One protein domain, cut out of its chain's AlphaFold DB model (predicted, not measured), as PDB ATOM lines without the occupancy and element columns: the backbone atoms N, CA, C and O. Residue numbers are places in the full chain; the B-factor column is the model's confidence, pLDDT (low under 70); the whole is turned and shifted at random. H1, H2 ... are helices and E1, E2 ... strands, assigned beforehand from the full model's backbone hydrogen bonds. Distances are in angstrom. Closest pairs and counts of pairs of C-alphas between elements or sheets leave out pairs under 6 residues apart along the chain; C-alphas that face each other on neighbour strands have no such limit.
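This is residues 64 to 201 and 222 to 245 of the 245 residues of a protein of Firmicutes bacterium CAG:536 (UniProt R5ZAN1). A twisted sheet of six strands makes the middle layer of a three-layer body, with the long helix H2 packed on one face and H4, H5 and H6 spread over the other. H6 stands up from the sheet at its E6 edge, H1 packs on H2 and only grazes the sheet, and H3 lies off the sheet, far from the body's middle. The printed part has 162 residues with six named helices and six named strands, in the order H1 H2 E1 E2 H3 H4 E3 H5 E4 E5 H6 E6. The sheet runs E2, E1, E3, E4, E5, E6 and is mixed, with E3 and E4 parallel and the other neighbours antiparallel. The class is mixed, helices and strands, and the whole is compact, with a radius of gyration of the C-alphas of 14.7 A and spans of 40 by 34 by 32 A.

The printed part begins at Lys 64, and H1 follows as residues 69 to 75, with C-alpha 69 at (-15.108, -1.025, 21.541). H2, residues 82 to 98, is the longest helix and measures 24.5 A from first to last C-alpha. E1, residues 107 to 111, and E2, residues 117 to 121, form a hairpin. H3 is residues 124 to 127 and H4 residues 137 to 145. E3, residues 150 to 156, measures 19.9 A and begins with C-alpha 150 at (-26.586, -15.793, 3.495). H5 is residues 164 to 172. E4, residues 176 to 183, measures 20.5 A and forms a hairpin with E5, residues 188 to 193, which measures 16.6 A. After the cut come H6, residues 222 to 236, 21.0 A long, and E6, residues 240 to 244, which ends with C-alpha 244 at (-9.267, -5.734, 6.052).

In the sheet E2 and E6 are the edge strands. E2 and E1 are antiparallel, with N 109 and O 119 2.8 A apart, within hydrogen-bond range. So are E1 and E3, N 108 and O 153, 2.8 A. E3 and E4 are parallel at 22 degrees, with N 180 and O 152 2.8 A apart. E4 and E5 are antiparallel, N 179 and O 191, 2.8 A, and so are E5 and E6, N 190 and O 243, 2.8 A. E3, H5 and E4 make a strand-helix-strand unit, two parallel neighbour strands with a helix between them in the chain, and its crossover is right-handed. E2, H3, H4 and E3 make a split unit, with E1 between its strands, also right-handed. H2 lies over E3 at a height over the sheet of 8.3 A, only just slantwise at 30.4 degrees on the local plane; its closest C-alphas to E3 are those of Ile 95 and Asn 155, 6.9 A. On the opposite face H5 lies over E4, along it at 16 degrees on the local plane, and only just not over E5, with 2 C-alphas falling there. H4, on the same face as H5, runs along E1 at 21 degrees on the local plane. H6 touches H5 at a steep tilt of 43 degrees, the same way, closest at the C-alphas of Arg 164 and Ser 227, 4.9 A. H1 touches residues 85 to 89 of H2 alone, at a steep tilt of 65 degrees, opposite ways, closest at Tyr 75 and Ser 85, whose C-alphas are 5.5 A apart. H3 is not on the sheet and is apart from H4. In H2, H4, H5 and H6 every O i to N i+4 pair is within hydrogen-bond range; H1 has 1 of 3, with 3 of 4 O i to N i+3 pairs, and H3 is too short for an i+4 pair.

The two C-alphas farthest apart are those of Lys 64 and Ser 201, 42.9 A. Residues 202 to 221 are not printed, and C-alphas 201 and 222 are 17.7 A apart across that cut, in the link from E5 to H6. Of the links that are printed whole, none is long. The mean pLDDT of the printed part is 94.1, and no printed residue is under 70.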
ATOM      1  N   LYS A  64      -8.984  -9.100  26.037       82.50
ATOM      2  CA  LYS A  64      -9.154  -7.655  26.272       82.50
ATOM      3  C   LYS A  64      -9.378  -6.919  24.961       82.50
ATOM      4  O   LYS A  64     -10.263  -6.065  24.900       82.50
ATOM      5  N   LEU A  65      -8.613  -7.266  23.925       81.38
ATOM      6  CA  LEU A  65      -8.819  -6.729  22.584       81.38
ATOM      7  C   LEU A  65     -10.228  -7.072  22.090       81.38
ATOM      8  O   LEU A  65     -10.935  -6.178  21.629       81.38
ATOM      9  N   MET A  66     -10.669  -8.323  22.262       80.81
ATOM     10  CA  MET A  66     -11.969  -8.795  21.764       80.81
ATOM     11  C   MET A  66     -13.154  -8.112  22.443       80.81
ATOM     12  O   MET A  66     -14.153  -7.814  21.799       80.81
ATOM     13  N   ASN A  67     -13.034  -7.797  23.732       82.81
ATOM     14  CA  ASN A  67     -14.075  -7.080  24.469       82.81
ATOM     15  C   ASN A  67     -13.977  -5.549  24.329       82.81
ATOM     16  O   ASN A  67     -14.713  -4.814  24.990       82.81
ATOM     17  N   SER A  68     -13.061  -5.038  23.501       90.38
ATOM     18  CA  SER A  68     -12.896  -3.601  23.306       90.38
ATOM     19  C   SER A  68     -13.921  -3.036  22.321       90.38
ATOM     20  O   SER A  68     -14.278  -3.668  21.325       90.38
ATOM     21  N   LYS A  69     -14.313  -1.772  22.528       92.88
ATOM     22  CA  LYS A  69     -15.108  -1.025  21.541       92.88
ATOM     23  C   LYS A  69     -14.426  -1.013  20.166       92.88
ATOM     24  O   LYS A  69     -15.091  -1.163  19.154       92.88
ATOM     25  N   LYS A  70     -13.094  -0.893  20.130       92.31
ATOM     26  CA  LYS A  70     -12.315  -0.887  18.882       92.31
ATOM     27  C   LYS A  70     -12.538  -2.159  18.061       92.31
ATOM     28  O   LYS A  70     -12.579  -2.081  16.839       92.31
ATOM     29  N   TYR A  71     -12.667  -3.311  18.717       94.12
ATOM     30  CA  TYR A  71     -12.945  -4.567  18.032       94.12
ATOM     31  C   TYR A  71     -14.395  -4.645  17.542       94.12
ATOM     32  O   TYR A  71     -14.624  -4.991  16.386       94.12
ATOM     33  N   HIS A  72     -15.365  -4.226  18.363       96.19
ATOM     34  CA  HIS A  72     -16.769  -4.091  17.939       96.19
ATOM     35  C   HIS A  72     -16.922  -3.192  16.701       96.19
ATOM     36  O   HIS A  72     -17.564  -3.587  15.726       96.19
ATOM     37  N   ASP A  73     -16.238  -2.046  16.684       95.94
ATOM     38  CA  ASP A  73     -16.265  -1.068  15.588       95.94
ATOM     39  C   ASP A  73     -15.769  -1.657  14.248       95.94
ATOM     40  O   ASP A  73     -16.117  -1.152  13.176       95.94
ATOM     41  N   LYS A  74     -15.002  -2.762  14.258       96.56
ATOM     42  CA  LYS A  74     -14.631  -3.465  13.017       96.56
ATOM     43  C   LYS A  74     -15.859  -4.040  12.309       96.56
ATOM     44  O   LYS A  74     -15.941  -4.001  11.079       96.56
ATOM     45  N   TYR A  75     -16.845  -4.506  13.065       96.88
ATOM     46  CA  TYR A  75     -18.091  -5.052  12.533       96.88
ATOM     47  C   TYR A  75     -19.119  -3.963  12.233       96.88
ATOM     48  O   TYR A  75     -20.006  -4.173  11.405       96.88
ATOM     49  N   GLU A  76     -18.999  -2.780  12.836       93.56
ATOM     50  CA  GLU A  76     -19.892  -1.669  12.532       93.56
ATOM     51  C   GLU A  76     -19.792  -1.266  11.048       93.56
ATOM     52  O   GLU A  76     -18.708  -1.096  10.473       93.56
ATOM     53  N   GLY A  77     -20.954  -1.182  10.393       90.25
ATOM     54  CA  GLY A  77     -21.064  -0.866   8.966       90.25
ATOM     55  C   GLY A  77     -20.442  -1.906   8.028       90.25
ATOM     56  O   GLY A  77     -20.297  -1.631   6.840       90.25
ATOM     57  N   LEU A  78     -20.065  -3.087   8.533       92.00
ATOM     58  CA  LEU A  78     -19.458  -4.151   7.731       92.00
ATOM     59  C   LEU A  78     -20.448  -4.728   6.705       92.00
ATOM     60  O   LEU A  78     -20.065  -5.207   5.637       92.00
ATOM     61  N   THR A  79     -21.739  -4.648   7.022       94.56
ATOM     62  CA  THR A  79     -22.837  -4.967   6.112       94.56
ATOM     63  C   THR A  79     -23.842  -3.814   6.076       94.56
ATOM     64  O   THR A  79     -23.899  -2.979   6.979       94.56
ATOM     65  N   ARG A  80     -24.706  -3.790   5.054       92.75
ATOM     66  CA  ARG A  80     -25.802  -2.804   4.962       92.75
ATOM     67  C   ARG A  80     -26.842  -2.930   6.085       92.75
ATOM     68  O   ARG A  80     -27.639  -2.019   6.280       92.75
ATOM     69  N   HIS A  81     -26.880  -4.074   6.771       96.44
ATOM     70  CA  HIS A  81     -27.888  -4.400   7.775       96.44
ATOM     71  C   HIS A  81     -27.237  -4.463   9.150       96.44
ATOM     72  O   HIS A  81     -26.487  -5.391   9.451       96.44
ATOM     73  N   LYS A  82     -27.578  -3.509  10.021       96.44
ATOM     74  CA  LYS A  82     -27.014  -3.434  11.377       96.44
ATOM     75  C   LYS A  82     -27.185  -4.743  12.161       96.44
ATOM     76  O   LYS A  82     -26.257  -5.160  12.842       96.44
ATOM     77  N   ALA A  83     -28.327  -5.418  12.013       97.44
ATOM     78  CA  ALA A  83     -28.588  -6.704  12.667       97.44
ATOM     79  C   ALA A  83     -27.623  -7.817  12.218       97.44
ATOM     80  O   ALA A  83     -27.188  -8.623  13.035       97.44
ATOM     81  N   VAL A  84     -27.243  -7.841  10.936       98.25
ATOM     82  CA  VAL A  84     -26.272  -8.811  10.404       98.25
ATOM     83  C   VAL A  84     -24.872  -8.493  10.923       98.25
ATOM     84  O   VAL A  84     -24.175  -9.394  11.372       98.25
ATOM     85  N   SER A  85     -24.485  -7.213  10.913       97.81
ATOM     86  CA  SER A  85     -23.199  -6.756  11.460       97.81
ATOM     87  C   SER A  85     -23.045  -7.121  12.944       97.81
ATOM     88  O   SER A  85     -22.023  -7.669  13.343       97.81
ATOM     89  N   GLU A  86     -24.092  -6.900  13.743       97.88
ATOM     90  CA  GLU A  86     -24.106  -7.276  15.159       97.88
ATOM     91  C   GLU A  86     -24.052  -8.799  15.349       97.88
ATOM     92  O   GLU A  86     -23.308  -9.291  16.191       97.88
ATOM     93  N   SER A  87     -24.781  -9.569  14.536       98.25
ATOM     94  CA  SER A  87     -24.733 -11.035  14.598       98.25
ATOM     95  C   SER A  87     -23.340 -11.584  14.273       98.25
ATOM     96  O   SER A  87     -22.835 -12.441  14.995       98.25
ATOM     97  N   LEU A  88     -22.671 -11.033  13.251       98.31
ATOM     98  CA  LEU A  88     -21.288 -11.381  12.919       98.31
ATOM     99  C   LEU A  88     -20.341 -11.118  14.093       98.31
ATOM    100  O   LEU A  88     -19.525 -11.980  14.406       98.31
ATOM    101  N   TYR A  89     -20.467  -9.971  14.762       97.88
ATOM    102  CA  TYR A  89     -19.664  -9.652  15.945       97.88
ATOM    103  C   TYR A  89     -19.893 -10.657  17.080       97.88
ATOM    104  O   TYR A  89     -18.945 -11.268  17.572       97.88
ATOM    105  N   GLN A  90     -21.155 -10.876  17.463       97.62
ATOM    106  CA  GLN A  90     -21.509 -11.764  18.573       97.62
ATOM    107  C   GLN A  90     -21.079 -13.211  18.315       97.62
ATOM    108  O   GLN A  90     -20.615 -13.898  19.223       97.62
ATOM    109  N   GLU A  91     -21.221 -13.690  17.080       98.12
ATOM    110  CA  GLU A  91     -20.753 -15.022  16.698       98.12
ATOM    111  C   GLU A  91     -19.226 -15.096  16.627       98.12
ATOM    112  O   GLU A  91     -18.658 -16.102  17.042       98.12
ATOM    113  N   SER A  92     -18.545 -14.022  16.222       97.31
ATOM    114  CA  SER A  92     -17.077 -13.973  16.236       97.31
ATOM    115  C   SER A  92     -16.524 -14.086  17.653       97.31
ATOM    116  O   SER A  92     -15.593 -14.853  17.878       97.31
ATOM    117  N   LEU A  93     -17.130 -13.400  18.631       96.00
ATOM    118  CA  LEU A  93     -16.731 -13.522  20.036       96.00
ATOM    119  C   LEU A  93     -16.852 -14.959  20.554       96.00
ATOM    120  O   LEU A  93     -15.959 -15.432  21.252       96.00
ATOM    121  N   LYS A  94     -17.938 -15.659  20.202       96.00
ATOM    122  CA  LYS A  94     -18.138 -17.062  20.597       96.00
ATOM    123  C   LYS A  94     -17.076 -17.956  19.974       96.00
ATOM    124  O   LYS A  94     -16.417 -18.694  20.690       96.00
ATOM    125  N   ILE A  95     -16.870 -17.835  18.660       95.88
ATOM    126  CA  ILE A  95     -15.871 -18.625  17.933       95.88
ATOM    127  C   ILE A  95     -14.476 -18.429  18.531       95.88
ATOM    128  O   ILE A  95     -13.794 -19.406  18.824       95.88
ATOM    129  N   LEU A  96     -14.058 -17.178  18.730       94.12
ATOM    130  CA  LEU A  96     -12.733 -16.869  19.257       94.12
ATOM    131  C   LEU A  96     -12.573 -17.300  20.719       94.12
ATOM    132  O   LEU A  96     -11.499 -17.745  21.108       94.12
ATOM    133  N   SER A  97     -13.632 -17.208  21.528       92.94
ATOM    134  CA  SER A  97     -13.610 -17.715  22.901       92.94
ATOM    135  C   SER A  97     -13.485 -19.239  22.945       92.94
ATOM    136  O   SER A  97     -12.710 -19.754  23.746       92.94
ATOM    137  N   ASP A  98     -14.235 -19.954  22.105       93.38
ATOM    138  CA  ASP A  98     -14.243 -21.419  22.083       93.38
ATOM    139  C   ASP A  98     -12.923 -21.991  21.541       93.38
ATOM    140  O   ASP A  98     -12.453 -23.019  22.026       93.38
ATOM    141  N   ASN A  99     -12.312 -21.309  20.564       91.25
ATOM    142  CA  ASN A  99     -11.075 -21.739  19.908       91.25
ATOM    143  C   ASN A  99      -9.809 -21.064  20.459       91.25
ATOM    144  O   ASN A  99      -8.740 -21.222  19.863       91.25
ATOM    145  N   ASN A 100      -9.889 -20.330  21.573       90.62
ATOM    146  CA  ASN A 100      -8.716 -19.685  22.160       90.62
ATOM    147  C   ASN A 100      -7.610 -20.712  22.468       90.62
ATOM    148  O   ASN A 100      -7.868 -21.722  23.117       90.62
ATOM    149  N   ASP A 101      -6.381 -20.415  22.038       87.00
ATOM    150  CA  ASP A 101      -5.210 -21.293  22.167       87.00
ATOM    151  C   ASP A 101      -5.345 -22.628  21.396       87.00
ATOM    152  O   ASP A 101      -4.714 -23.625  21.751       87.00
ATOM    153  N   THR A 102      -6.156 -22.668  20.327       88.88
ATOM    154  CA  THR A 102      -6.343 -23.865  19.484       88.88
ATOM    155  C   THR A 102      -6.161 -23.584  17.991       88.88
ATOM    156  O   THR A 102      -6.422 -22.483  17.513       88.88
ATOM    157  N   GLU A 103      -5.783 -24.613  17.230       88.38
ATOM    158  CA  GLU A 103      -5.667 -24.587  15.761       88.38
ATOM    159  C   GLU A 103      -6.992 -24.927  15.045       88.38
ATOM    160  O   GLU A 103      -7.007 -25.204  13.843       88.38
ATOM    161  N   PHE A 104      -8.107 -24.969  15.780       92.12
ATOM    162  CA  PHE A 104      -9.404 -25.366  15.243       92.12
ATOM    163  C   PHE A 104     -10.184 -24.181  14.682       92.12
ATOM    164  O   PHE A 104      -9.988 -23.020  15.050       92.12
ATOM    165  N   GLU A 105     -11.109 -24.508  13.785       93.31
ATOM    166  CA  GLU A 105     -11.963 -23.535  13.128       93.31
ATOM    167  C   GLU A 105     -13.438 -23.873  13.324       93.31
ATOM    168  O   GLU A 105     -13.859 -25.028  13.213       93.31
ATOM    169  N   HIS A 106     -14.242 -22.850  13.581       96.56
ATOM    170  CA  HIS A 106     -15.698 -22.930  13.564       96.56
ATOM    171  C   HIS A 106     -16.234 -22.191  12.348       96.56
ATOM    172  O   HIS A 106     -15.682 -21.171  11.947       96.56
ATOM    173  N   ILE A 107     -17.348 -22.673  11.801       97.94
ATOM    174  CA  ILE A 107     -18.026 -22.046  10.665       97.94
ATOM    175  C   ILE A 107     -19.507 -21.832  10.973       97.94
ATOM    176  O   ILE A 107     -20.186 -22.700  11.525       97.94
ATOM    177  N   VAL A 108     -20.017 -20.661  10.609       98.62
ATOM    178  CA  VAL A 108     -21.384 -20.209  10.877       98.62
ATOM    179  C   VAL A 108     -21.962 -19.615   9.598       98.62
ATOM    180  O   VAL A 108     -21.319 -18.797   8.951       98.62
ATOM    181  N   ALA A 109     -23.185 -19.999   9.236       98.56
ATOM    182  CA  ALA A 109     -23.967 -19.336   8.199       98.56
ATOM    183  C   ALA A 109     -25.035 -18.450   8.843       98.56
ATOM    184  O   ALA A 109     -25.756 -18.883   9.746       98.56
ATOM    185  N   ILE A 110     -25.156 -17.218   8.360       98.50
ATOM    186  CA  ILE A 110     -26.076 -16.204   8.877       98.50
ATOM    187  C   ILE A 110     -26.903 -15.649   7.720       98.50
ATOM    188  O   ILE A 110     -26.371 -15.341   6.659       98.50
ATOM    189  N   ASP A 111     -28.204 -15.479   7.925       98.31
ATOM    190  CA  ASP A 111     -29.086 -14.771   6.999       98.31
ATOM    191  C   ASP A 111     -28.555 -13.350   6.737       98.31
ATOM    192  O   ASP A 111     -28.460 -12.526   7.653       98.31
ATOM    193  N   ALA A 112     -28.273 -13.044   5.467       97.69
ATOM    194  CA  ALA A 112     -27.656 -11.791   5.030       97.69
ATOM    195  C   ALA A 112     -28.590 -10.567   5.113       97.69
ATOM    196  O   ALA A 112     -28.243  -9.480   4.644       97.69
ATOM    197  N   ARG A 113     -29.807 -10.727   5.638       97.06
ATOM    198  CA  ARG A 113     -30.801  -9.665   5.848       97.06
ATOM    199  C   ARG A 113     -31.152  -9.510   7.318       97.06
ATOM    200  O   ARG A 113     -31.225  -8.385   7.801       97.06
ATOM    201  N   THR A 114     -31.375 -10.621   8.016       97.75
ATOM    202  CA  THR A 114     -31.898 -10.591   9.392       97.75
ATOM    203  C   THR A 114     -30.827 -10.765  10.461       97.75
ATOM    204  O   THR A 114     -31.053 -10.384  11.606       97.75
ATOM    205  N   GLY A 115     -29.668 -11.334  10.117       97.50
ATOM    206  CA  GLY A 115     -28.651 -11.706  11.098       97.50
ATOM    207  C   GLY A 115     -28.984 -12.997  11.852       97.50
ATOM    208  O   GLY A 115     -28.262 -13.372  12.773       97.50
ATOM    209  N   LYS A 116     -30.058 -13.709  11.489       98.38
ATOM    210  CA  LYS A 116     -30.389 -14.999  12.098       98.38
ATOM    211  C   LYS A 116     -29.359 -16.054  11.691       98.38
ATOM    212  O   LYS A 116     -29.087 -16.226  10.507       98.38
ATOM    213  N   VAL A 117     -28.840 -16.800  12.661       98.44
ATOM    214  CA  VAL A 117     -28.025 -17.990  12.388       98.44
ATOM    215  C   VAL A 117     -28.880 -19.038  11.672       98.44
ATOM    216  O   VAL A 117     -29.950 -19.407  12.156       98.44
ATOM    217  N   LEU A 118     -28.379 -19.522  10.539       98.06
ATOM    218  CA  LEU A 118     -28.986 -20.584   9.739       98.06
ATOM    219  C   LEU A 118     -28.374 -21.944  10.075       98.06
ATOM    220  O   LEU A 118     -29.107 -22.893  10.323       98.06
ATOM    221  N   GLU A 119     -27.042 -22.015  10.126       98.19
ATOM    222  CA  GLU A 119     -26.286 -23.238  10.408       98.19
ATOM    223  C   GLU A 119     -24.987 -22.928  11.152       98.19
ATOM    224  O   GLU A 119     -24.413 -21.851  10.985       98.19
ATOM    225  N   LYS A 120     -24.499 -23.890  11.944       97.75
ATOM    226  CA  LYS A 120     -23.173 -23.836  12.583       97.75
ATOM    227  C   LYS A 120     -22.511 -25.199  12.572       97.75
ATOM    228  O   LYS A 120     -23.162 -26.195  12.879       97.75
ATOM    229  N   ASN A 121     -21.214 -25.241  12.310       95.88
ATOM    230  CA  ASN A 121     -20.409 -26.425  12.559       95.88
ATOM    231  C   ASN A 121     -19.195 -26.064  13.424       95.88
ATOM    232  O   ASN A 121     -18.417 -25.174  13.082       95.88
ATOM    233  N   MET A 122     -19.083 -26.761  14.553       94.19
ATOM    234  CA  MET A 122     -18.047 -26.605  15.579       94.19
ATOM    235  C   MET A 122     -17.354 -27.945  15.875       94.19
ATOM    236  O   MET A 122     -16.682 -28.113  16.887       94.19
ATOM    237  N   ASP A 123     -17.550 -28.944  15.011       91.56
ATOM    238  CA  ASP A 123     -17.076 -30.306  15.254       91.56
ATOM    239  C   ASP A 123     -15.612 -30.516  14.844       91.56
ATOM    240  O   ASP A 123     -15.095 -31.612  15.052       91.56
ATOM    241  N   ALA A 124     -14.928 -29.489  14.318       87.62
ATOM    242  CA  ALA A 124     -13.529 -29.554  13.880       87.62
ATOM    243  C   ALA A 124     -12.601 -30.144  14.959       87.62
ATOM    244  O   ALA A 124     -11.793 -31.027  14.670       87.62
ATOM    245  N   SER A 125     -12.788 -29.746  16.220       87.75
ATOM    246  CA  SER A 125     -12.037 -30.282  17.362       87.75
ATOM    247  C   SER A 125     -12.330 -31.760  17.637       87.75
ATOM    248  O   SER A 125     -11.416 -32.535  17.910       87.75
ATOM    249  N   LYS A 126     -13.590 -32.191  17.503       88.00
ATOM    250  CA  LYS A 126     -14.016 -33.585  17.730       88.00
ATOM    251  C   LYS A 126     -13.469 -34.539  16.671       88.00
ATOM    252  O   LYS A 126     -13.219 -35.702  16.970       88.00
ATOM    253  N   ILE A 127     -13.308 -34.053  15.442       85.44
ATOM    254  CA  ILE A 127     -12.793 -34.825  14.301       85.44
ATOM    255  C   ILE A 127     -11.281 -34.642  14.087       85.44
ATOM    256  O   ILE A 127     -10.713 -35.292  13.211       85.44
ATOM    257  N   GLY A 128     -10.627 -33.776  14.870       83.56
ATOM    258  CA  GLY A 128      -9.191 -33.502  14.775       83.56
ATOM    259  C   GLY A 128      -8.777 -32.741  13.512       83.56
ATOM    260  O   GLY A 128      -7.671 -32.939  13.016       83.56
ATOM    261  N   TRP A 129      -9.656 -31.909  12.951       85.94
ATOM    262  CA  TRP A 129      -9.365 -31.095  11.767       85.94
ATOM    263  C   TRP A 129      -8.819 -29.727  12.169       85.94
ATOM    264  O   TRP A 129      -9.579 -28.821  12.498       85.94
ATOM    265  N   THR A 130      -7.498 -29.578  12.127       85.12
ATOM    266  CA  THR A 130      -6.830 -28.285  12.316       85.12
ATOM    267  C   THR A 130      -6.803 -27.485  11.012       85.12
ATOM    268  O   THR A 130      -6.723 -28.065   9.925       85.12
ATOM    269  N   HIS A 131      -6.885 -26.153  11.122       82.00
ATOM    270  CA  HIS A 131      -6.834 -25.194  10.002       82.00
ATOM    271  C   HIS A 131      -7.853 -25.452   8.885       82.00
ATOM    272  O   HIS A 131      -7.568 -25.251   7.700       82.00
ATOM    273  N   ARG A 132      -8.999 -26.034   9.254       86.44
ATOM    274  CA  ARG A 132     -10.056 -26.430   8.325       86.44
ATOM    275  C   ARG A 132     -11.406 -26.352   9.013       86.44
ATOM    276  O   ARG A 132     -11.602 -26.929  10.082       86.44
ATOM    277  N   CYS A 133     -12.375 -25.775   8.318       89.56
ATOM    278  CA  CYS A 133     -13.782 -25.864   8.668       89.56
ATOM    279  C   CYS A 133     -14.649 -26.152   7.439       89.56
ATOM    280  O   CYS A 133     -14.247 -26.017   6.284       89.56
ATOM    281  N   GLY A 134     -15.880 -26.582   7.695       91.62
ATOM    282  CA  GLY A 134     -16.860 -26.811   6.648       91.62
ATOM    283  C   GLY A 134     -18.200 -27.224   7.225       91.62
ATOM    284  O   GLY A 134     -18.278 -27.827   8.292       91.62
ATOM    285  N   PHE A 135     -19.274 -26.898   6.518       94.50
ATOM    286  CA  PHE A 135     -20.591 -27.435   6.838       94.50
ATOM    287  C   PHE A 135     -20.626 -28.933   6.526       94.50
ATOM    288  O   PHE A 135     -20.022 -29.387   5.553       94.50
ATOM    289  N   SER A 136     -21.348 -29.708   7.333       94.12
ATOM    290  CA  SER A 136     -21.641 -31.102   6.984       94.12
ATOM    291  C   SER A 136     -22.495 -31.179   5.710       94.12
ATOM    292  O   SER A 136     -23.047 -30.175   5.255       94.12
ATOM    293  N   HIS A 137     -22.644 -32.379   5.139       93.12
ATOM    294  CA  HIS A 137     -23.477 -32.575   3.948       93.12
ATOM    295  C   HIS A 137     -24.916 -32.089   4.175       93.12
ATOM    296  O   HIS A 137     -25.382 -31.227   3.447       93.12
ATOM    297  N   LYS A 138     -25.554 -32.506   5.280       95.88
ATOM    298  CA  LYS A 138     -26.921 -32.081   5.638       95.88
ATOM    299  C   LYS A 138     -27.069 -30.563   5.758       95.88
ATOM    300  O   LYS A 138     -28.092 -30.012   5.372       95.88
ATOM    301  N   GLN A 139     -26.060 -29.898   6.314       96.88
ATOM    302  CA  GLN A 139     -26.065 -28.445   6.487       96.88
ATOM    303  C   GLN A 139     -25.841 -27.724   5.161       96.88
ATOM    304  O   GLN A 139     -26.496 -26.725   4.892       96.88
ATOM    305  N   SER A 140     -24.946 -28.248   4.321       94.56
ATOM    306  CA  SER A 140     -24.722 -27.728   2.972       94.56
ATOM    307  C   SER A 140     -25.991 -27.866   2.134       94.56
ATOM    308  O   SER A 140     -26.445 -26.874   1.576       94.56
ATOM    309  N   ASP A 141     -26.631 -29.038   2.156       94.88
ATOM    310  CA  ASP A 141     -27.899 -29.282   1.464       94.88
ATOM    311  C   ASP A 141     -28.999 -28.344   1.971       94.88
ATOM    312  O   ASP A 141     -29.758 -27.786   1.180       94.88
ATOM    313  N   HIS A 142     -29.098 -28.135   3.289       95.69
ATOM    314  CA  HIS A 142     -30.051 -27.181   3.848       95.69
ATOM    315  C   HIS A 142     -29.794 -25.770   3.301       95.69
ATOM    316  O   HIS A 142     -30.711 -25.171   2.746       95.69
ATOM    317  N   LEU A 143     -28.556 -25.271   3.376       96.00
ATOM    318  CA  LEU A 143     -28.180 -23.938   2.889       96.00
ATOM    319  C   LEU A 143     -28.379 -23.766   1.375       96.00
ATOM    320  O   LEU A 143     -28.765 -22.687   0.930       96.00
ATOM    321  N   GLU A 144     -28.128 -24.804   0.579       92.12
ATOM    322  CA  GLU A 144     -28.308 -24.781  -0.878       92.12
ATOM    323  C   GLU A 144     -29.784 -24.777  -1.293       92.12
ATOM    324  O   GLU A 144     -30.135 -24.180  -2.313       92.12
ATOM    325  N   ASN A 145     -30.650 -25.387  -0.482       93.81
ATOM    326  CA  ASN A 145     -32.096 -25.407  -0.699       93.81
ATOM    327  C   ASN A 145     -32.813 -24.151  -0.173       93.81
ATOM    328  O   ASN A 145     -33.989 -23.943  -0.479       93.81
ATOM    329  N   LEU A 146     -32.135 -23.301   0.601       92.88
ATOM    330  CA  LEU A 146     -32.686 -22.020   1.030       92.88
ATOM    331  C   LEU A 146     -32.679 -21.020  -0.131       92.88
ATOM    332  O   LEU A 146     -31.620 -20.674  -0.642       92.88
ATOM    333  N   ASP A 147     -33.837 -20.461  -0.485       92.19
ATOM    334  CA  ASP A 147     -33.950 -19.383  -1.483       92.19
ATOM    335  C   ASP A 147     -33.735 -17.987  -0.866       92.19
ATOM    336  O   ASP A 147     -34.516 -17.051  -1.038       92.19
ATOM    337  N   MET A 148     -32.687 -17.848  -0.053       94.25
ATOM    338  CA  MET A 148     -32.361 -16.590   0.619       94.25
ATOM    339  C   MET A 148     -30.852 -16.377   0.699       94.25
ATOM    340  O   MET A 148     -30.107 -17.338   0.891       94.25
ATOM    341  N   PRO A 149     -30.381 -15.123   0.580       97.25
ATOM    342  CA  PRO A 149     -28.962 -14.833   0.664       97.25
ATOM    343  C   PRO A 149     -28.451 -15.028   2.092       97.25
ATOM    344  O   PRO A 149     -29.088 -14.593   3.055       97.25
ATOM    345  N   PHE A 150     -27.265 -15.609   2.217       98.25
ATOM    346  CA  PHE A 150     -26.586 -15.793   3.495       98.25
ATOM    347  C   PHE A 150     -25.115 -15.380   3.418       98.25
ATOM    348  O   PHE A 150     -24.527 -15.259   2.343       98.25
ATOM    349  N   GLU A 151     -24.518 -15.143   4.574       97.81
ATOM    350  CA  GLU A 151     -23.095 -14.878   4.741       97.81
ATOM    351  C   GLU A 151     -22.479 -15.975   5.597       97.81
ATOM    352  O   GLU A 151     -23.155 -16.569   6.439       97.81
ATOM    353  N   VAL A 152     -21.200 -16.248   5.371       98.50
ATOM    354  CA  VAL A 152     -20.438 -17.209   6.168       98.50
ATOM    355  C   VAL A 152     -19.460 -16.460   7.059       98.50
ATOM    356  O   VAL A 152     -18.852 -15.482   6.631       98.50
ATOM    357  N   LEU A 153     -19.324 -16.916   8.296       98.56
ATOM    358  CA  LEU A 153     -18.324 -16.478   9.255       98.56
ATOM    359  C   LEU A 153     -17.496 -17.684   9.693       98.56
ATOM    360  O   LEU A 153     -18.074 -18.702  10.073       98.56
ATOM    361  N   HIS A 154     -16.175 -17.551   9.703       98.06
ATOM    362  CA  HIS A 154     -15.273 -18.519  10.333       98.06
ATOM    363  C   HIS A 154     -14.035 -17.838  10.913       98.06
ATOM    364  O   HIS A 154     -13.828 -16.645  10.680       98.06
ATOM    365  N   ASN A 155     -13.231 -18.562  11.699       96.19
ATOM    366  CA  ASN A 155     -11.969 -18.045  12.230       96.19
ATOM    367  C   ASN A 155     -10.745 -18.597  11.514       96.19
ATOM    368  O   ASN A 155     -10.762 -19.733  11.060       96.19
ATOM    369  N   HIS A 156      -9.672 -17.807  11.497       93.56
ATOM    370  CA  HIS A 156      -8.331 -18.273  11.147       93.56
ATOM    371  C   HIS A 156      -7.436 -18.222  12.396       93.56
ATOM    372  O   HIS A 156      -7.105 -17.122  12.856       93.56
ATOM    373  N   PRO A 157      -7.008 -19.377  12.938       88.44
ATOM    374  CA  PRO A 157      -6.254 -19.435  14.191       88.44
ATOM    375  C   PRO A 157      -4.842 -18.847  14.069       88.44
ATOM    376  O   PRO A 157      -4.346 -18.234  15.009       88.44
ATOM    377  N   ASN A 158      -4.245 -18.929  12.875       84.75
ATOM    378  CA  ASN A 158      -2.956 -18.310  12.555       84.75
ATOM    379  C   ASN A 158      -3.086 -16.927  11.901       84.75
ATOM    380  O   ASN A 158      -2.135 -16.440  11.296       84.75
ATOM    381  N   SER A 159      -4.269 -16.307  11.977       87.56
ATOM    382  CA  SER A 159      -4.533 -14.953  11.462       87.56
ATOM    383  C   SER A 159      -4.121 -14.733   9.996       87.56
ATOM    384  O   SER A 159      -3.799 -13.625   9.564       87.56
ATOM    385  N   SER A 160      -4.120 -15.814   9.213       86.75
ATOM    386  CA  SER A 160      -3.762 -15.804   7.801       86.75
ATOM    387  C   SER A 160      -4.831 -15.100   6.969       86.75
ATOM    388  O   SER A 160      -6.002 -15.032   7.347       86.75
ATOM    389  N   LEU A 161      -4.434 -14.612   5.793       91.25
ATOM    390  CA  LEU A 161      -5.373 -14.120   4.783       91.25
ATOM    391  C   LEU A 161      -6.411 -15.198   4.418       91.25
ATOM    392  O   LEU A 161      -6.102 -16.388   4.535       91.25
ATOM    393  N   PRO A 162      -7.599 -14.805   3.912       94.56
ATOM    394  CA  PRO A 162      -8.553 -15.755   3.352       94.56
ATOM    395  C   PRO A 162      -7.865 -16.661   2.333       94.56
ATOM    396  O   PRO A 162      -7.152 -16.174   1.454       94.56
ATOM    397  N   SER A 163      -8.060 -17.965   2.474       93.38
ATOM    398  CA  SER A 163      -7.434 -18.976   1.633       93.38
ATOM    399  C   SER A 163      -8.059 -19.023   0.238       93.38
ATOM    400  O   SER A 163      -9.160 -18.523  -0.019       93.38
ATOM    401  N   ARG A 164      -7.371 -19.702  -0.683       94.19
ATOM    402  CA  ARG A 164      -7.904 -20.033  -2.007       94.19
ATOM    403  C   ARG A 164      -9.261 -20.733  -1.902       94.19
ATOM    404  O   ARG A 164     -10.162 -20.422  -2.679       94.19
ATOM    405  N   ASP A 165      -9.400 -21.654  -0.953       93.12
ATOM    406  CA  ASP A 165     -10.617 -22.438  -0.771       93.12
ATOM    407  C   ASP A 165     -11.759 -21.581  -0.203       93.12
ATOM    408  O   ASP A 165     -12.900 -21.742  -0.640       93.12
ATOM    409  N   ASP A 166     -11.470 -20.600   0.659       96.31
ATOM    410  CA  ASP A 166     -12.470 -19.626   1.129       96.31
ATOM    411  C   ASP A 166     -13.070 -18.834  -0.034       96.31
ATOM    412  O   ASP A 166     -14.293 -18.704  -0.163       96.31
ATOM    413  N   ILE A 167     -12.201 -18.346  -0.925       97.19
ATOM    414  CA  ILE A 167     -12.598 -17.620  -2.133       97.19
ATOM    415  C   ILE A 167     -13.404 -18.549  -3.041       97.19
ATOM    416  O   ILE A 167     -14.494 -18.190  -3.476       97.19
ATOM    417  N   LEU A 168     -12.904 -19.757  -3.306       96.62
ATOM    418  CA  LEU A 168     -13.578 -20.735  -4.154       96.62
ATOM    419  C   LEU A 168     -14.995 -21.033  -3.642       96.62
ATOM    420  O   LEU A 168     -15.961 -20.962  -4.405       96.62
ATOM    421  N   LYS A 169     -15.144 -21.303  -2.341       95.88
ATOM    422  CA  LYS A 169     -16.430 -21.645  -1.725       95.88
ATOM    423  C   LYS A 169     -17.430 -20.493  -1.738       95.88
ATOM    424  O   LYS A 169     -18.611 -20.753  -1.963       95.88
ATOM    425  N   LEU A 170     -16.979 -19.246  -1.578       97.38
ATOM    426  CA  LEU A 170     -17.839 -18.060  -1.708       97.38
ATOM    427  C   LEU A 170     -18.552 -17.999  -3.072       97.38
ATOM    428  O   LEU A 170     -19.719 -17.614  -3.147       97.38
ATOM    429  N   TYR A 171     -17.869 -18.388  -4.149       96.94
ATOM    430  CA  TYR A 171     -18.443 -18.391  -5.499       96.94
ATOM    431  C   TYR A 171     -19.159 -19.700  -5.855       96.94
ATOM    432  O   TYR A 171     -20.117 -19.667  -6.620       96.94
ATOM    433  N   GLN A 172     -18.744 -20.843  -5.298       94.25
ATOM    434  CA  GLN A 172     -19.426 -22.125  -5.524       94.25
ATOM    435  C   GLN A 172     -20.810 -22.179  -4.860       94.25
ATOM    436  O   GLN A 172     -21.725 -22.805  -5.392       94.25
ATOM    437  N   ARG A 173     -20.991 -21.525  -3.704       93.38
ATOM    438  CA  ARG A 173     -22.289 -21.490  -3.019       93.38
ATOM    439  C   ARG A 173     -23.202 -20.441  -3.653       93.38
ATOM    440  O   ARG A 173     -22.965 -19.239  -3.536       93.38
ATOM    441  N   LYS A 174     -24.296 -20.908  -4.262       91.31
ATOM    442  CA  LYS A 174     -25.270 -20.090  -5.006       91.31
ATOM    443  C   LYS A 174     -25.722 -18.840  -4.240       91.31
ATOM    444  O   LYS A 174     -25.601 -17.731  -4.747       91.31
ATOM    445  N   ASN A 175     -26.204 -19.019  -3.010       95.25
ATOM    446  CA  ASN A 175     -26.817 -17.944  -2.226       95.25
ATOM    447  C   ASN A 175     -25.882 -17.323  -1.175       95.25
ATOM    448  O   ASN A 175     -26.308 -16.451  -0.416       95.25
ATOM    449  N   GLN A 176     -24.606 -17.718  -1.142       97.06
ATOM    450  CA  GLN A 176     -23.631 -17.051  -0.284       97.06
ATOM    451  C   GLN A 176     -23.235 -15.712  -0.914       97.06
ATOM    452  O   GLN A 176     -22.716 -15.688  -2.025       97.06
ATOM    453  N   VAL A 177     -23.455 -14.598  -0.217       97.69
ATOM    454  CA  VAL A 177     -23.144 -13.249  -0.733       97.69
ATOM    455  C   VAL A 177     -21.857 -12.664  -0.161       97.69
ATOM    456  O   VAL A 177     -21.272 -11.764  -0.762       97.69
ATOM    457  N   ALA A 178     -21.390 -13.174   0.979       98.25
ATOM    458  CA  ALA A 178     -20.138 -12.741   1.583       98.25
ATOM    459  C   ALA A 178     -19.518 -13.812   2.494       98.25
ATOM    460  O   ALA A 178     -20.186 -14.762   2.917       98.25
ATOM    461  N   SER A 179     -18.235 -13.634   2.797       98.12
ATOM    462  CA  SER A 179     -17.506 -14.360   3.834       98.12
ATOM    463  C   SER A 179     -16.800 -13.366   4.748       98.12
ATOM    464  O   SER A 179     -16.145 -12.442   4.263       98.12
ATOM    465  N   THR A 180     -16.922 -13.554   6.054       98.56
ATOM    466  CA  THR A 180     -16.195 -12.805   7.081       98.56
ATOM    467  C   THR A 180     -15.254 -13.772   7.787       98.56
ATOM    468  O   THR A 180     -15.676 -14.855   8.181       98.56
ATOM    469  N   ILE A 181     -13.987 -13.403   7.930       98.25
ATOM    470  CA  ILE A 181     -12.973 -14.213   8.597       98.25
ATOM    471  C   ILE A 181     -12.501 -13.443   9.821       98.25
ATOM    472  O   ILE A 181     -12.024 -12.315   9.694       98.25
ATOM    473  N   THR A 182     -12.658 -14.045  10.996       96.75
ATOM    474  CA  THR A 182     -12.249 -13.466  12.277       96.75
ATOM    475  C   THR A 182     -10.937 -14.093  12.741       96.75
ATOM    476  O   THR A 182     -10.839 -15.296  12.954       96.75
ATOM    477  N   CYS A 183      -9.887 -13.300  12.878       94.12
ATOM    478  CA  CYS A 183      -8.565 -13.805  13.235       94.12
ATOM    479  C   CYS A 183      -8.329 -13.738  14.745       94.12
ATOM    480  O   CYS A 183      -8.929 -12.921  15.446       94.12
ATOM    481  N   HIS A 184      -7.450 -14.601  15.254       90.44
ATOM    482  CA  HIS A 184      -7.150 -14.652  16.688       90.44
ATOM    483  C   HIS A 184      -6.384 -13.407  17.166       90.44
ATOM    484  O   HIS A 184      -6.563 -12.978  18.305       90.44
ATOM    485  N   ASP A 185      -5.623 -12.759  16.272       87.88
ATOM    486  CA  ASP A 185      -5.002 -11.443  16.488       87.88
ATOM    487  C   ASP A 185      -5.989 -10.261  16.471       87.88
ATOM    488  O   ASP A 185      -5.602  -9.107  16.669       87.88
ATOM    489  N   GLY A 186      -7.273 -10.541  16.248       90.75
ATOM    490  CA  GLY A 186      -8.329  -9.551  16.143       90.75
ATOM    491  C   GLY A 186      -8.445  -8.889  14.776       90.75
ATOM    492  O   GLY A 186      -9.261  -7.978  14.635       90.75
ATOM    493  N   THR A 187      -7.667  -9.289  13.771       93.56
ATOM    494  CA  THR A 187      -7.881  -8.883  12.377       93.56
ATOM    495  C   THR A 187      -9.218  -9.430  11.875       93.56
ATOM    496  O   THR A 187      -9.608 -10.553  12.197       93.56
ATOM    497  N   VAL A 188      -9.954  -8.631  11.102       97.25
ATOM    498  CA  VAL A 188     -11.204  -9.068  10.471       97.25
ATOM    499  C   VAL A 188     -11.094  -8.860   8.970       97.25
ATOM    500  O   VAL A 188     -11.003  -7.728   8.492       97.25
ATOM    501  N   TYR A 189     -11.150  -9.956   8.216       98.19
ATOM    502  CA  TYR A 189     -11.240  -9.904   6.762       98.19
ATOM    503  C   TYR A 189     -12.681 -10.067   6.313       98.19
ATOM    504  O   TYR A 189     -13.445 -10.859   6.868       98.19
ATOM    505  N   ARG A 190     -13.048  -9.372   5.240       98.00
ATOM    506  CA  ARG A 190     -14.331  -9.564   4.581       98.00
ATOM    507  C   ARG A 190     -14.193  -9.625   3.073       98.00
ATOM    508  O   ARG A 190     -13.565  -8.776   2.451       98.00
ATOM    509  N   LEU A 191     -14.852 -10.628   2.512       98.38
ATOM    510  CA  LEU A 191     -14.988 -10.905   1.094       98.38
ATOM    511  C   LEU A 191     -16.462 -10.734   0.719       98.38
ATOM    512  O   LEU A 191     -17.290 -11.534   1.146       98.38
ATOM    513  N   THR A 192     -16.806  -9.724  -0.077       98.25
ATOM    514  CA  THR A 192     -18.183  -9.524  -0.562       98.25
ATOM    515  C   THR A 192     -18.267  -9.862  -2.043       98.25
ATOM    516  O   THR A 192     -17.596  -9.242  -2.869       98.25
ATOM    517  N   LYS A 193     -19.108 -10.836  -2.402       97.56
ATOM    518  CA  LYS A 193     -19.325 -11.247  -3.793       97.56
ATOM    519  C   LYS A 193     -20.170 -10.194  -4.510       97.56
ATOM    520  O   LYS A 193     -21.333  -9.987  -4.172       97.56
ATOM    521  N   LEU A 194     -19.585  -9.531  -5.508       97.00
ATOM    522  CA  LEU A 194     -20.255  -8.469  -6.271       97.00
ATOM    523  C   LEU A 194     -20.898  -8.984  -7.560       97.00
ATOM    524  O   LEU A 194     -21.887  -8.421  -8.025       97.00
ATOM    525  N   LYS A 195     -20.316 -10.026  -8.167       95.12
ATOM    526  CA  LYS A 195     -20.770 -10.607  -9.436       95.12
ATOM    527  C   LYS A 195     -20.554 -12.110  -9.438       95.12
ATOM    528  O   LYS A 195     -19.531 -12.573  -8.945       95.12
ATOM    529  N   GLU A 196     -21.469 -12.844 -10.057       93.56
ATOM    530  CA  GLU A 196     -21.271 -14.269 -10.319       93.56
ATOM    531  C   GLU A 196     -20.273 -14.477 -11.457       93.56
ATOM    532  O   GLU A 196     -20.357 -13.828 -12.504       93.56
ATOM    533  N   ILE A 197     -19.338 -15.404 -11.258       94.00
ATOM    534  CA  ILE A 197     -18.349 -15.812 -12.255       94.00
ATOM    535  C   ILE A 197     -18.083 -17.313 -12.141       94.00
ATOM    536  O   ILE A 197     -18.260 -17.912 -11.082       94.00
ATOM    537  N   LYS A 198     -17.590 -17.920 -13.223       92.44
ATOM    538  CA  LYS A 198     -17.044 -19.282 -13.181       92.44
ATOM    539  C   LYS A 198     -15.672 -19.249 -12.508       92.44
ATOM    540  O   LYS A 198     -14.666 -18.982 -13.165       92.44
ATOM    541  N   ILE A 199     -15.658 -19.450 -11.194       95.25
ATOM    542  CA  ILE A 199     -14.466 -19.276 -10.360       95.25
ATOM    543  C   ILE A 199     -13.442 -20.406 -10.539       95.25
ATOM    544  O   ILE A 199     -12.246 -20.138 -10.477       95.25
ATOM    545  N   ASP A 200     -13.881 -21.639 -10.815       95.44
ATOM    546  CA  ASP A 200     -13.028 -22.834 -10.745       95.44
ATOM    547  C   ASP A 200     -11.849 -22.752 -11.722       95.44
ATOM    548  O   ASP A 200     -10.692 -22.859 -11.318       95.44
ATOM    549  N   SER A 201     -12.125 -22.436 -12.992       93.56
ATOM    550  CA  SER A 201     -11.082 -22.288 -14.016       93.56
ATOM    551  C   SER A 201     -10.141 -21.111 -13.741       93.56
ATOM    552  O   SER A 201      -8.973 -21.150 -14.124       93.56
ATOM    553  N   ILE A 222       3.109 -20.864  -1.388       85.62
ATOM    554  CA  ILE A 222       2.444 -20.863  -2.700       85.62
ATOM    555  C   ILE A 222       0.941 -20.603  -2.532       85.62
ATOM    556  O   ILE A 222       0.394 -19.754  -3.237       85.62
ATOM    557  N   GLU A 223       0.279 -21.265  -1.581       87.81
ATOM    558  CA  GLU A 223      -1.148 -21.070  -1.290       87.81
ATOM    559  C   GLU A 223      -1.449 -19.637  -0.824       87.81
ATOM    560  O   GLU A 223      -2.391 -19.000  -1.308       87.81
ATOM    561  N   SER A 224      -0.599 -19.070   0.037       85.81
ATOM    562  CA  SER A 224      -0.709 -17.672   0.470       85.81
ATOM    563  C   SER A 224      -0.585 -16.697  -0.711       85.81
ATOM    564  O   SER A 224      -1.454 -15.844  -0.912       85.81
ATOM    565  N   LYS A 225       0.431 -16.866  -1.570       89.88
ATOM    566  CA  LYS A 225       0.617 -16.020  -2.765       89.88
ATOM    567  C   LYS A 225      -0.508 -16.192  -3.793       89.88
ATOM    568  O   LYS A 225      -0.861 -15.221  -4.471       89.88
ATOM    569  N   CYS A 226      -1.070 -17.393  -3.911       93.00
ATOM    570  CA  CYS A 226      -2.224 -17.670  -4.766       93.00
ATOM    571  C   CYS A 226      -3.445 -16.879  -4.278       93.00
ATOM    572  O   CYS A 226      -4.060 -16.144  -5.050       93.00
ATOM    573  N   SER A 227      -3.725 -16.953  -2.976       94.69
ATOM    574  CA  SER A 227      -4.844 -16.261  -2.331       94.69
ATOM    575  C   SER A 227      -4.743 -14.739  -2.482       94.69
ATOM    576  O   SER A 227      -5.683 -14.098  -2.954       94.69
ATOM    577  N   GLU A 228      -3.567 -14.158  -2.209       93.44
ATOM    578  CA  GLU A 228      -3.300 -12.732  -2.448       93.44
ATOM    579  C   GLU A 228      -3.567 -12.323  -3.905       93.44
ATOM    580  O   GLU A 228      -4.125 -11.255  -4.176       93.44
ATOM    581  N   SER A 229      -3.139 -13.157  -4.858       95.06
ATOM    582  CA  SER A 229      -3.289 -12.882  -6.288       95.06
ATOM    583  C   SER A 229      -4.755 -12.940  -6.710       95.06
ATOM    584  O   SER A 229      -5.216 -12.046  -7.422       95.06
ATOM    585  N   LEU A 230      -5.507 -13.930  -6.220       97.44
ATOM    586  CA  LEU A 230      -6.940 -14.064  -6.471       97.44
ATOM    587  C   LEU A 230      -7.725 -12.868  -5.938       97.44
ATOM    588  O   LEU A 230      -8.488 -12.271  -6.696       97.44
ATOM    589  N   ILE A 231      -7.497 -12.473  -4.682       97.12
ATOM    590  CA  ILE A 231      -8.167 -11.313  -4.076       97.12
ATOM    591  C   ILE A 231      -7.914 -10.059  -4.921       97.12
ATOM    592  O   ILE A 231      -8.862  -9.384  -5.330       97.12
ATOM    593  N   LYS A 232      -6.648  -9.778  -5.263       96.44
ATOM    594  CA  LYS A 232      -6.270  -8.611  -6.080       96.44
ATOM    595  C   LYS A 232      -6.917  -8.637  -7.463       96.44
ATOM    596  O   LYS A 232      -7.408  -7.609  -7.934       96.44
ATOM    597  N   MET A 233      -6.919  -9.791  -8.130       96.38
ATOM    598  CA  MET A 233      -7.505  -9.940  -9.463       96.38
ATOM    599  C   MET A 233      -9.022  -9.759  -9.440       96.38
ATOM    600  O   MET A 233      -9.548  -8.972 -10.226       96.38
ATOM    601  N   LEU A 234      -9.719 -10.435  -8.527       97.81
ATOM    602  CA  LEU A 234     -11.175 -10.363  -8.409       97.81
ATOM    603  C   LEU A 234     -11.651  -8.961  -8.021       97.81
ATOM    604  O   LEU A 234     -12.659  -8.492  -8.557       97.81
ATOM    605  N   ASN A 235     -10.900  -8.274  -7.155       96.56
ATOM    606  CA  ASN A 235     -11.158  -6.883  -6.805       96.56
ATOM    607  C   ASN A 235     -10.988  -5.959  -8.020       96.56
ATOM    608  O   ASN A 235     -11.911  -5.226  -8.374       96.56
ATOM    609  N   LYS A 236      -9.883  -6.095  -8.768       96.75
ATOM    610  CA  LYS A 236      -9.652  -5.334 -10.010       96.75
ATOM    611  C   LYS A 236     -10.720  -5.592 -11.081       96.75
ATOM    612  O   LYS A 236     -11.049  -4.693 -11.852       96.75
ATOM    613  N   MET A 237     -11.262  -6.806 -11.144       96.12
ATOM    614  CA  MET A 237     -12.352  -7.175 -12.054       96.12
ATOM    615  C   MET A 237     -13.729  -6.667 -11.587       96.12
ATOM    616  O   MET A 237     -14.720  -6.832 -12.305       96.12
ATOM    617  N   GLY A 238     -13.828  -6.088 -10.385       97.25
ATOM    618  CA  GLY A 238     -15.096  -5.686  -9.778       97.25
ATOM    619  C   GLY A 238     -16.035  -6.868  -9.525       97.25
ATOM    620  O   GLY A 238     -17.251  -6.726  -9.664       97.25
ATOM    621  N   CYS A 239     -15.474  -8.050  -9.250       97.50
ATOM    622  CA  CYS A 239     -16.219  -9.275  -8.929       97.50
ATOM    623  C   CYS A 239     -16.262  -9.548  -7.420       97.50
ATOM    624  O   CYS A 239     -17.144 -10.274  -6.956       97.50
ATOM    625  N   LEU A 240     -15.326  -8.963  -6.674       98.00
ATOM    626  CA  LEU A 240     -15.157  -9.104  -5.236       98.00
ATOM    627  C   LEU A 240     -14.856  -7.730  -4.636       98.00
ATOM    628  O   LEU A 240     -14.025  -7.007  -5.176       98.00
ATOM    629  N   ASP A 241     -15.470  -7.401  -3.511       97.69
ATOM    630  CA  ASP A 241     -14.959  -6.360  -2.622       97.69
ATOM    631  C   ASP A 241     -14.214  -7.017  -1.457       97.69
ATOM    632  O   ASP A 241     -14.679  -8.023  -0.911       97.69
ATOM    633  N   TYR A 242     -13.042  -6.482  -1.120       97.12
ATOM    634  CA  TYR A 242     -12.178  -7.016  -0.071       97.12
ATOM    635  C   TYR A 242     -11.853  -5.918   0.928       97.12
ATOM    636  O   TYR A 242     -11.342  -4.862   0.554       97.12
ATOM    637  N   VAL A 243     -12.127  -6.203   2.196       96.38
ATOM    638  CA  VAL A 243     -11.891  -5.289   3.307       96.38
ATOM    639  C   VAL A 243     -11.087  -6.013   4.381       96.38
ATOM    640  O   VAL A 243     -11.416  -7.135   4.760       96.38
ATOM    641  N   GLU A 244     -10.057  -5.345   4.884       95.69
ATOM    642  CA  GLU A 244      -9.267  -5.734   6.052       95.69
ATOM    643  C   GLU A 244      -9.452  -4.650   7.121       95.69
ATOM    644  O   GLU A 244      -9.337  -3.458   6.814       95.69
ATOM    645  N   LYS A 245      -9.797  -5.045   8.349       93.69
ATOM    646  CA  LYS A 245     -10.013  -4.140   9.487       93.69
ATOM    647  C   LYS A 245      -9.290  -4.603  10.742       93.69
ATOM    648  O   LYS A 245      -9.211  -5.821  11.017       93.69
TER     649      LYS A 245